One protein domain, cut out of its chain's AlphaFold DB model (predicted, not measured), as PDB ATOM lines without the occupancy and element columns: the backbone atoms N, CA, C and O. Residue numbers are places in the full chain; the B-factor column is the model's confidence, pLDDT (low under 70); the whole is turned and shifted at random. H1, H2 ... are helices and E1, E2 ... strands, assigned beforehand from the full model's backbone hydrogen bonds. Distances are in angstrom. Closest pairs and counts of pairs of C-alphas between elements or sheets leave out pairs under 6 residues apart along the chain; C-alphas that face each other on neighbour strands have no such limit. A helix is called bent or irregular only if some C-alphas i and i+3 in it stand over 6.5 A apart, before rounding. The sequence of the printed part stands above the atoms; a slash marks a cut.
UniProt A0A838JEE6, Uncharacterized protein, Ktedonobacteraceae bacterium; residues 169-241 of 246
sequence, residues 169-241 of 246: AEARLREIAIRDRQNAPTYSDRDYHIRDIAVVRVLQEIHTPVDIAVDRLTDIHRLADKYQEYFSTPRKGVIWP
ATOM      1  N   ALA A 169     136.867 121.443 129.382       72.44
ATOM      2  CA  ALA A 169     135.653 121.867 128.692       72.44
ATOM      3  C   ALA A 169     135.145 120.781 127.731       72.44
ATOM      4  O   ALA A 169     133.955 120.483 127.709       72.44
ATOM      5  N   GLU A 170     136.037 120.140 126.969       76.75
ATOM      6  CA  GLU A 170     135.665 119.046 126.067       76.75
ATOM      7  C   GLU A 170     135.235 117.789 126.832       76.75
ATOM      8  O   GLU A 170     134.226 117.175 126.481       76.75
ATOM      9  N   ALA A 171     135.945 117.446 127.914       74.88
ATOM     10  CA  ALA A 171     135.575 116.332 128.788       74.88
ATOM     11  C   ALA A 171     134.189 116.548 129.425       74.88
ATOM     12  O   ALA A 171     133.324 115.674 129.364       74.88
ATOM     13  N   ARG A 172     133.910 117.752 129.941       79.38
ATOM     14  CA  ARG A 172     132.579 118.095 130.466       79.38
ATOM     15  C   ARG A 172     131.506 118.095 129.383       79.38
ATOM     16  O   ARG A 172     130.431 117.535 129.600       79.38
ATOM     17  N   LEU A 173     131.788 118.639 128.198       82.38
ATOM     18  CA  LEU A 173     130.859 118.594 127.060       82.38
ATOM     19  C   LEU A 173     130.483 117.164 126.683       82.38
ATOM     20  O   LEU A 173     129.318 116.888 126.391       82.38
ATOM     21  N   ARG A 174     131.443 116.244 126.735       81.31
ATOM     22  CA  ARG A 174     131.213 114.817 126.531       81.31
ATOM     23  C   ARG A 174     130.290 114.226 127.593       81.31
ATOM     24  O   ARG A 174     129.342 113.525 127.243       81.31
ATOM     25  N   GLU A 175     130.542 114.489 128.873       83.62
ATOM     26  CA  GLU A 175     129.677 114.008 129.957       83.62
ATOM     27  C   GLU A 175     128.239 114.512 129.805       83.62
ATOM     28  O   GLU A 175     127.289 113.743 129.986       83.62
ATOM     29  N   ILE A 176     128.078 115.783 129.425       85.19
ATOM     30  CA  ILE A 176     126.776 116.379 129.117       85.19
ATOM     31  C   ILE A 176     126.136 115.644 127.935       85.19
ATOM     32  O   ILE A 176     124.990 115.222 128.052       85.19
ATOM     33  N   ALA A 177     126.867 115.417 126.839       85.19
ATOM     34  CA  ALA A 177     126.355 114.721 125.658       85.19
ATOM     35  C   ALA A 177     125.895 113.287 125.967       85.19
ATOM     36  O   ALA A 177     124.823 112.866 125.531       85.19
ATOM     37  N   ILE A 178     126.673 112.543 126.761       83.62
ATOM     38  CA  ILE A 178     126.334 111.181 127.191       83.62
ATOM     39  C   ILE A 178     125.076 111.196 128.063       83.62
ATOM     40  O   ILE A 178     124.172 110.385 127.852       83.62
ATOM     41  N   ARG A 179     124.998 112.119 129.028       84.25
ATOM     42  CA  ARG A 179     123.833 112.273 129.908       84.25
ATOM     43  C   ARG A 179     122.585 112.645 129.113       84.25
ATOM     44  O   ARG A 179     121.533 112.040 129.304       84.25
ATOM     45  N   ASP A 180     122.703 113.602 128.201       82.19
ATOM     46  CA  ASP A 180     121.605 114.039 127.345       82.19
ATOM     47  C   ASP A 180     121.136 112.896 126.438       82.19
ATOM     48  O   ASP A 180     119.932 112.704 126.280       82.19
ATOM     49  N   ARG A 181     122.049 112.066 125.913       82.31
ATOM     50  CA  ARG A 181     121.695 110.874 125.127       82.31
ATOM     51  C   ARG A 181     120.977 109.810 125.956       82.31
ATOM     52  O   ARG A 181     120.038 109.200 125.458       82.31
ATOM     53  N   GLN A 182     121.397 109.584 127.200       82.94
ATOM     54  CA  GLN A 182     120.743 108.639 128.116       82.94
ATOM     55  C   GLN A 182     119.333 109.091 128.510       82.94
ATOM     56  O   GLN A 182     118.444 108.259 128.674       82.94
ATOM     57  N   ASN A 183     119.133 110.403 128.645       79.81
ATOM     58  CA  ASN A 183     117.843 111.003 128.978       79.81
ATOM     59  C   ASN A 183     116.947 111.229 127.747       79.81
ATOM     60  O   ASN A 183     115.765 111.544 127.904       79.81
ATOM     61  N   ALA A 184     117.488 111.102 126.531       73.44
ATOM     62  CA  ALA A 184     116.734 111.310 125.305       73.44
ATOM     63  C   ALA A 184     115.687 110.195 125.116       73.44
ATOM     64  O   ALA A 184     116.007 109.009 125.245       73.44
ATOM     65  N   PRO A 185     114.431 110.537 124.776       66.44
ATOM     66  CA  PRO A 185     113.410 109.537 124.499       66.44
ATOM     67  C   PRO A 185     113.812 108.670 123.298       66.44
ATOM     68  O   PRO A 185     114.259 109.171 122.270       66.44
ATOM     69  N   THR A 186     113.602 107.356 123.409       60.84
ATOM     70  CA  THR A 186     114.030 106.328 122.436       60.84
ATOM     71  C   THR A 186     113.388 106.472 121.043       60.84
ATOM     72  O   THR A 186     113.821 105.820 120.100       60.84
ATOM     73  N   TYR A 187     112.372 107.332 120.908       49.78
ATOM     74  CA  TYR A 187     111.547 107.530 119.710       49.78
ATOM     75  C   TYR A 187     111.437 109.010 119.299       49.78
ATOM     76  O   TYR A 187     110.346 109.494 118.999       49.78
ATOM     77  N   SER A 188     112.530 109.779 119.304       49.03
ATOM     78  CA  SER A 188     112.492 111.091 118.649       49.03
ATOM     79  C   SER A 188     112.785 110.941 117.156       49.03
ATOM     80  O   SER A 188     113.942 110.917 116.752       49.03
ATOM     81  N   ASP A 189     111.732 110.933 116.341       45.47
ATOM     82  CA  ASP A 189     111.717 111.092 114.868       45.47
ATOM     83  C   ASP A 189     112.337 112.426 114.367       45.47
ATOM     84  O   ASP A 189     112.039 112.923 113.281       45.47
ATOM     85  N   ARG A 190     113.151 113.097 115.188       50.94
ATOM     86  CA  ARG A 190     113.634 114.459 114.956       50.94
ATOM     87  C   ARG A 190     115.119 114.578 115.270       50.94
ATOM     88  O   ARG A 190     115.512 115.295 116.186       50.94
ATOM     89  N   ASP A 191     115.940 113.966 114.423       56.72
ATOM     90  CA  ASP A 191     117.385 114.240 114.347       56.72
ATOM     91  C   ASP A 191     117.696 115.730 114.071       56.72
ATOM     92  O   ASP A 191     118.817 116.199 114.261       56.72
ATOM     93  N   TYR A 192     116.689 116.517 113.675       55.91
ATOM     94  CA  TYR A 192     116.820 117.908 113.244       55.91
ATOM     95  C   TYR A 192     117.228 118.916 114.337       55.91
ATOM     96  O   TYR A 192     117.576 120.037 113.982       55.91
ATOM     97  N   HIS A 193     117.229 118.556 115.630       70.50
ATOM     98  CA  HIS A 193     117.522 119.503 116.728       70.50
ATOM     99  C   HIS A 193     118.819 119.229 117.500       70.50
ATOM    100  O   HIS A 193     119.193 120.017 118.367       70.50
ATOM    101  N   ILE A 194     119.532 118.139 117.203       73.69
ATOM    102  CA  ILE A 194     120.728 117.750 117.969       73.69
ATOM    103  C   ILE A 194     121.844 118.787 117.840       73.69
ATOM    104  O   ILE A 194     122.477 119.124 118.836       73.69
ATOM    105  N   ARG A 195     122.041 119.349 116.641       75.06
ATOM    106  CA  ARG A 195     123.037 120.406 116.417       75.06
ATOM    107  C   ARG A 195     122.695 121.687 117.181       75.06
ATOM    108  O   ARG A 195     123.588 122.338 117.707       75.06
ATOM    109  N   ASP A 196     121.415 122.031 117.277       73.31
ATOM    110  CA  ASP A 196     120.977 123.235 117.989       73.31
ATOM    111  C   ASP A 196     121.180 123.066 119.501       73.31
ATOM    112  O   ASP A 196     121.718 123.954 120.162       73.31
ATOM    113  N   ILE A 197     120.842 121.887 120.038       77.06
ATOM    114  CA  ILE A 197     121.142 121.515 121.427       77.06
ATOM    115  C   ILE A 197     122.655 121.558 121.667       77.06
ATOM    116  O   ILE A 197     123.089 122.136 122.659       77.06
ATOM    117  N   ALA A 198     123.458 121.015 120.746       79.50
ATOM    118  CA  ALA A 198     124.915 121.022 120.837       79.50
ATOM    119  C   ALA A 198     125.470 122.445 120.962       79.50
ATOM    120  O   ALA A 198     126.242 122.724 121.875       79.50
ATOM    121  N   VAL A 199     125.027 123.366 120.101       78.06
ATOM    122  CA  VAL A 199     125.441 124.776 120.155       78.06
ATOM    123  C   VAL A 199     125.053 125.413 121.490       78.06
ATOM    124  O   VAL A 199     125.883 126.078 122.105       78.06
ATOM    125  N   VAL A 200     123.834 125.175 121.985       76.06
ATOM    126  CA  VAL A 200     123.394 125.698 123.291       76.06
ATOM    127  C   VAL A 200     124.261 125.153 124.431       76.06
ATOM    128  O   VAL A 200     124.700 125.930 125.277       76.06
ATOM    129  N   ARG A 201     124.550 123.845 124.448       77.69
ATOM    130  CA  ARG A 201     125.414 123.220 125.466       77.69
ATOM    131  C   ARG A 201     126.835 123.764 125.425       77.69
ATOM    132  O   ARG A 201     127.392 124.068 126.474       77.69
ATOM    133  N   VAL A 202     127.395 123.932 124.228       76.44
ATOM    134  CA  VAL A 202     128.726 124.518 124.042       76.44
ATOM    135  C   VAL A 202     128.768 125.931 124.590       76.44
ATOM    136  O   VAL A 202     129.633 126.209 125.410       76.44
ATOM    137  N   LEU A 203     127.821 126.790 124.205       75.94
ATOM    138  CA  LEU A 203     127.747 128.174 124.681       75.94
ATOM    139  C   LEU A 203     127.643 128.264 126.209       75.94
ATOM    140  O   LEU A 203     128.284 129.126 126.809       75.94
ATOM    141  N   GLN A 204     126.878 127.359 126.832       74.31
ATOM    142  CA  GLN A 204     126.796 127.238 128.290       74.31
ATOM    143  C   GLN A 204     128.142 126.843 128.913       74.31
ATOM    144  O   GLN A 204     128.557 127.471 129.882       74.31
ATOM    145  N   GLU A 205     128.845 125.850 128.357       77.12
ATOM    146  CA  GLU A 205     130.133 125.384 128.899       77.12
ATOM    147  C   GLU A 205     131.227 126.452 128.790       77.12
ATOM    148  O   GLU A 205     131.955 126.711 129.750       77.12
ATOM    149  N   ILE A 206     131.349 127.112 127.636       73.25
ATOM    150  CA  ILE A 206     132.416 128.097 127.406       73.25
ATOM    151  C   ILE A 206     132.126 129.460 128.047       73.25
ATOM    152  O   ILE A 206     132.918 130.385 127.849       73.25
ATOM    153  N   HIS A 207     130.994 129.601 128.757       69.00
ATOM    154  CA  HIS A 207     130.533 130.821 129.434       69.00
ATOM    155  C   HIS A 207     130.725 132.088 128.583       69.00
ATOM    156  O   HIS A 207     131.044 133.159 129.096       69.00
ATOM    157  N   THR A 208     130.617 131.960 127.259       61.16
ATOM    158  CA  THR A 208     131.007 133.032 126.346       61.16
ATOM    159  C   THR A 208     129.805 133.948 126.151       61.16
ATOM    160  O   THR A 208     128.772 133.482 125.661       61.16
ATOM    161  N   PRO A 209     129.902 135.234 126.537       56.91
ATOM    162  CA  PRO A 209     128.851 136.188 126.244       56.91
ATOM    163  C   PRO A 209     128.735 136.360 124.721       56.91
ATOM    164  O   PRO A 209     129.700 136.233 123.962       56.91
ATOM    165  N   VAL A 210     127.499 136.554 124.262       53.22
ATOM    166  CA  VAL A 210     127.106 136.457 122.843       53.22
ATOM    167  C   VAL A 210     127.836 137.480 121.957       53.22
ATOM    168  O   VAL A 210     127.988 137.270 120.756       53.22
ATOM    169  N   ASP A 211     128.331 138.565 122.544       53.12
ATOM    170  CA  ASP A 211     129.041 139.667 121.895       53.12
ATOM    171  C   ASP A 211     130.469 139.321 121.430       53.12
ATOM    172  O   ASP A 211     130.946 139.934 120.478       53.12
ATOM    173  N   ILE A 212     131.118 138.305 122.016       57.25
ATOM    174  CA  ILE A 212     132.467 137.832 121.624       57.25
ATOM    175  C   ILE A 212     132.383 136.530 120.792       57.25
ATOM    176  O   ILE A 212     133.375 136.029 120.259       57.25
ATOM    177  N   ALA A 213     131.178 135.975 120.619       54.69
ATOM    178  CA  ALA A 213     130.958 134.703 119.930       54.69
ATOM    179  C   ALA A 213     131.334 134.733 118.437       54.69
ATOM    180  O   ALA A 213     131.638 133.685 117.876       54.69
ATOM    181  N   VAL A 214     131.355 135.909 117.796       53.25
ATOM    182  CA  VAL A 214     131.727 136.052 116.375       53.25
ATOM    183  C   VAL A 214     133.198 135.693 116.146       53.25
ATOM    184  O   VAL A 214     133.499 134.945 115.219       53.25
ATOM    185  N   ASP A 215     134.093 136.124 117.038       58.81
ATOM    186  CA  ASP A 215     135.527 135.805 116.965       58.81
ATOM    187  C   ASP A 215     135.825 134.355 117.391       58.81
ATOM    188  O   ASP A 215     136.909 133.833 117.134       58.81
ATOM    189  N   ARG A 216     134.850 133.682 118.018       64.44
ATOM    190  CA  ARG A 216     134.928 132.291 118.504       64.44
ATOM    191  C   ARG A 216     134.017 131.324 117.750       64.44
ATOM    192  O   ARG A 216     133.880 130.168 118.150       64.44
ATOM    193  N   LEU A 217     133.394 131.766 116.659       68.69
ATOM    194  CA  LEU A 217     132.348 131.010 115.969       68.69
ATOM    195  C   LEU A 217     132.868 129.655 115.467       68.69
ATOM    196  O   LEU A 217     132.194 128.635 115.603       68.69
ATOM    197  N   THR A 218     134.096 129.631 114.948       69.81
ATOM    198  CA  THR A 218     134.763 128.404 114.495       69.81
ATOM    199  C   THR A 218     134.960 127.406 115.637       69.81
ATOM    200  O   THR A 218     134.676 126.221 115.468       69.81
ATOM    201  N   ASP A 219     135.383 127.874 116.813       71.19
ATOM    202  CA  ASP A 219     135.584 127.014 117.982       71.19
ATOM    203  C   ASP A 219     134.257 126.472 118.516       71.19
ATOM    204  O   ASP A 219     134.166 125.293 118.864       71.19
ATOM    205  N   ILE A 220     133.212 127.305 118.518       76.44
ATOM    206  CA  ILE A 220     131.854 126.905 118.898       76.44
ATOM    207  C   ILE A 220     131.342 125.810 117.962       76.44
ATOM    208  O   ILE A 220     130.842 124.791 118.433       76.44
ATOM    209  N   HIS A 221     131.490 125.983 116.646       80.38
ATOM    210  CA  HIS A 221     131.083 124.968 115.677       80.38
ATOM    211  C   HIS A 221     131.861 123.666 115.853       80.38
ATOM    212  O   HIS A 221     131.239 122.610 115.925       80.38
ATOM    213  N   ARG A 222     133.187 123.738 116.029       79.94
ATOM    214  CA  ARG A 222     134.024 122.558 116.282       79.94
ATOM    215  C   ARG A 222     133.575 121.797 117.529       79.94
ATOM    216  O   ARG A 222     133.472 120.575 117.505       79.94
ATOM    217  N   LEU A 223     133.313 122.502 118.629       79.44
ATOM    218  CA  LEU A 223     132.851 121.880 119.871       79.44
ATOM    219  C   LEU A 223     131.424 121.333 119.742       79.44
ATOM    220  O   LEU A 223     131.122 120.294 120.324       79.44
ATOM    221  N   ALA A 224     130.559 121.988 118.966       83.31
ATOM    222  CA  ALA A 224     129.202 121.508 118.713       83.31
ATOM    223  C   ALA A 224     129.215 120.234 117.855       83.31
ATOM    224  O   ALA A 224     128.450 119.309 118.125       83.31
ATOM    225  N   ASP A 225     130.118 120.154 116.875       83.00
ATOM    226  CA  ASP A 225     130.349 118.946 116.081       83.00
ATOM    227  C   ASP A 225     130.826 117.789 116.975       83.00
ATOM    228  O   ASP A 225     130.232 116.712 116.947       83.00
ATOM    229  N   LYS A 226     131.810 118.038 117.855       82.62
ATOM    230  CA  LYS A 226     132.270 117.049 118.848       82.62
ATOM    231  C   LYS A 226     131.158 116.604 119.794       82.62
ATOM    232  O   LYS A 226     130.995 115.417 120.059       82.62
ATOM    233  N   TYR A 227     130.353 117.542 120.292       86.69
ATOM    234  CA  TYR A 227     129.205 117.216 121.133       86.69
ATOM    235  C   TYR A 227     128.231 116.286 120.400       86.69
ATOM    236  O   TYR A 227     127.791 115.280 120.956       86.69
ATOM    237  N   GLN A 228     127.892 116.612 119.149       83.62
ATOM    238  CA  GLN A 228     126.989 115.806 118.333       83.62
ATOM    239  C   GLN A 228     127.554 114.395 118.107       83.62
ATOM    240  O   GLN A 228     126.804 113.416 118.164       83.62
ATOM    241  N   GLU A 229     128.862 114.279 117.899       82.50
ATOM    242  CA  GLU A 229     129.562 113.001 117.793       82.50
ATOM    243  C   GLU A 229     129.426 112.171 119.081       82.50
ATOM    244  O   GLU A 229     128.982 111.019 119.033       82.50
ATOM    245  N   TYR A 230     129.703 112.770 120.244       84.50
ATOM    246  CA  TYR A 230     129.569 112.109 121.546       84.50
ATOM    247  C   TYR A 230     128.129 111.712 121.865       84.50
ATOM    248  O   TYR A 230     127.891 110.643 122.431       84.50
ATOM    249  N   PHE A 231     127.163 112.547 121.483       82.88
ATOM    250  CA  PHE A 231     125.741 112.258 121.636       82.88
ATOM    251  C   PHE A 231     125.314 111.073 120.759       82.88
ATOM    252  O   PHE A 231     124.540 110.219 121.193       82.88
ATOM    253  N   SER A 232     125.828 111.001 119.529       80.62
ATOM    254  CA  SER A 232     125.502 109.934 118.576       80.62
ATOM    255  C   SER A 232     126.143 108.602 118.973       80.62
ATOM    256  O   SER A 232     125.501 107.555 118.875       80.62
ATOM    257  N   THR A 233     127.378 108.651 119.480       78.94
ATOM    258  CA  THR A 233     128.170 107.474 119.863       78.94
ATOM    259  C   THR A 233     128.656 107.596 121.314       78.94
ATOM    260  O   THR A 233     129.843 107.836 121.564       78.94
ATOM    261  N   PRO A 234     127.764 107.423 122.308       79.06
ATOM    262  CA  PRO A 234     128.116 107.598 123.711       79.06
ATOM    263  C   PRO A 234     129.027 106.458 124.187       79.06
ATOM    264  O   PRO A 234     128.564 105.380 124.559       79.06
ATOM    265  N   ARG A 235     130.342 106.693 124.205       81.25
ATOM    266  CA  ARG A 235     131.300 105.780 124.851       81.25
ATOM    267  C   ARG A 235     131.490 106.166 126.310       81.25
ATOM    268  O   ARG A 235     131.671 107.347 126.616       81.25
ATOM    269  N   LYS A 236     131.527 105.175 127.199       81.25
ATOM    270  CA  LYS A 236     131.842 105.390 128.616       81.25
ATOM    271  C   LYS A 236     133.278 105.909 128.756       81.25
ATOM    272  O   LYS A 236     134.201 105.269 128.254       81.25
ATOM    273  N   GLY A 237     133.440 107.046 129.432       81.38
ATOM    274  CA  GLY A 237     134.746 107.605 129.783       81.38
ATOM    275  C   GLY A 237     135.434 106.789 130.877       81.38
ATOM    276  O   GLY A 237     134.776 106.269 131.784       81.38
ATOM    277  N   VAL A 238     136.752 106.648 130.771       87.44
ATOM    278  CA  VAL A 238     137.633 106.101 131.805       87.44
ATOM    279  C   VAL A 238     138.882 106.964 131.867       87.44
ATOM    280  O   VAL A 238     139.520 107.183 130.842       87.44
ATOM    281  N   ILE A 239     139.242 107.397 133.069       88.56
ATOM    282  CA  ILE A 239     140.496 108.105 133.318       88.56
ATOM    283  C   ILE A 239     141.641 107.090 133.352       88.56
ATOM    284  O   ILE A 239     141.556 106.064 134.035       88.56
ATOM    285  N   TRP A 240     142.696 107.378 132.599       90.00
ATOM    286  CA  TRP A 240     143.935 106.621 132.556       90.00
ATOM    287  C   TRP A 240     145.131 107.568 132.775       90.00
ATOM    288  O   TRP A 240     145.145 108.650 132.200       90.00
ATOM    289  N   PRO A 241     146.170 107.172 133.521       86.25
ATOM    290  CA  PRO A 241     146.246 105.937 134.287       86.25
ATOM    291  C   PRO A 241     145.207 105.887 135.410       86.25
ATOM    292  O   PRO A 241     144.854 106.905 135.996       86.25
TER     293      PRO A 241
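Overview. This is residues 169 to 241 of the 246 residues of an uncharacterized protein of Ktedonobacteraceae bacterium (UniProt A0A838JEE6). Three helices cross one another in a flat body: H1 and H2 make an open helical hairpin, a V that is narrow where H1 begins and H2 ends, and H3 runs across both of them. The loop between H1 and H2, with the first residues of H2, sticks out at residues 185 to 193, and beyond H3 the short strand E1 runs away from the helices. The printed part has 73 residues with three named helices and one named strand, in the order H1, H2, H3, E1, and its class is mostly helix; E1 pairs with no named strand. The whole is compact, with a radius of gyration of the C-alphas of 12.9 A, and the C-alphas span 40 by 36 by 15 A.

Arrangement. H1, residues 169 to 183, touches H2, residues 191 to 205, with residues 201 to 205 of H2 alone. Their closest C-alphas are those of Ala 169 and Glu 205, 6.5 A apart. The two run opposite ways at a steep tilt of 41 degrees and form a helical hairpin. H3, residues 217 to 232, touches H2, with the C-alphas of Ala 198 and Ala 224 closest at 4.8 A. These two run opposite ways at a steep tilt of 58 degrees. H3 also touches H1, with the C-alphas of Ala 177 and Phe 231 closest at 4.8 A. H1 and H3 run the same way at a steep tilt of 41 degrees. The packing of the helices is mostly crossed, with no touching pair at a shallow tilt. E1, residues 237 to 240, is apart from H2 and H3, and only just apart from H1, with closest C-alphas 8.2 A apart. In H1 and H3 every O i to N i+4 pair is within hydrogen-bond range; in H2 it is 9 of 11.

Along the chain. H1 begins at C-alpha 169, (135.653, 121.867, 128.692), and is 20.9 A long from first to last C-alpha. H2 is 22.3 A long and irregular: C-alphas 192 and 195 are 7.4 A apart. H3 begins at C-alpha 217, (132.348, 131.010, 115.969), and is also 22.3 A long. E1 is 9.6 A long and ends at C-alpha 240, (143.935, 106.621, 132.556).

Size, cuts and confidence. The two C-alphas farthest apart are those of Asp 189 and Pro 241, at 39.9 A. The printed part has no cut. The link from H1 to H2 is short, that from H2 to H3 is long with 11 residues, and that from H3 to E1 is tight. The mean pLDDT of the printed part is 73.9; residues 185 to 192 and 207 to 218 are under 70.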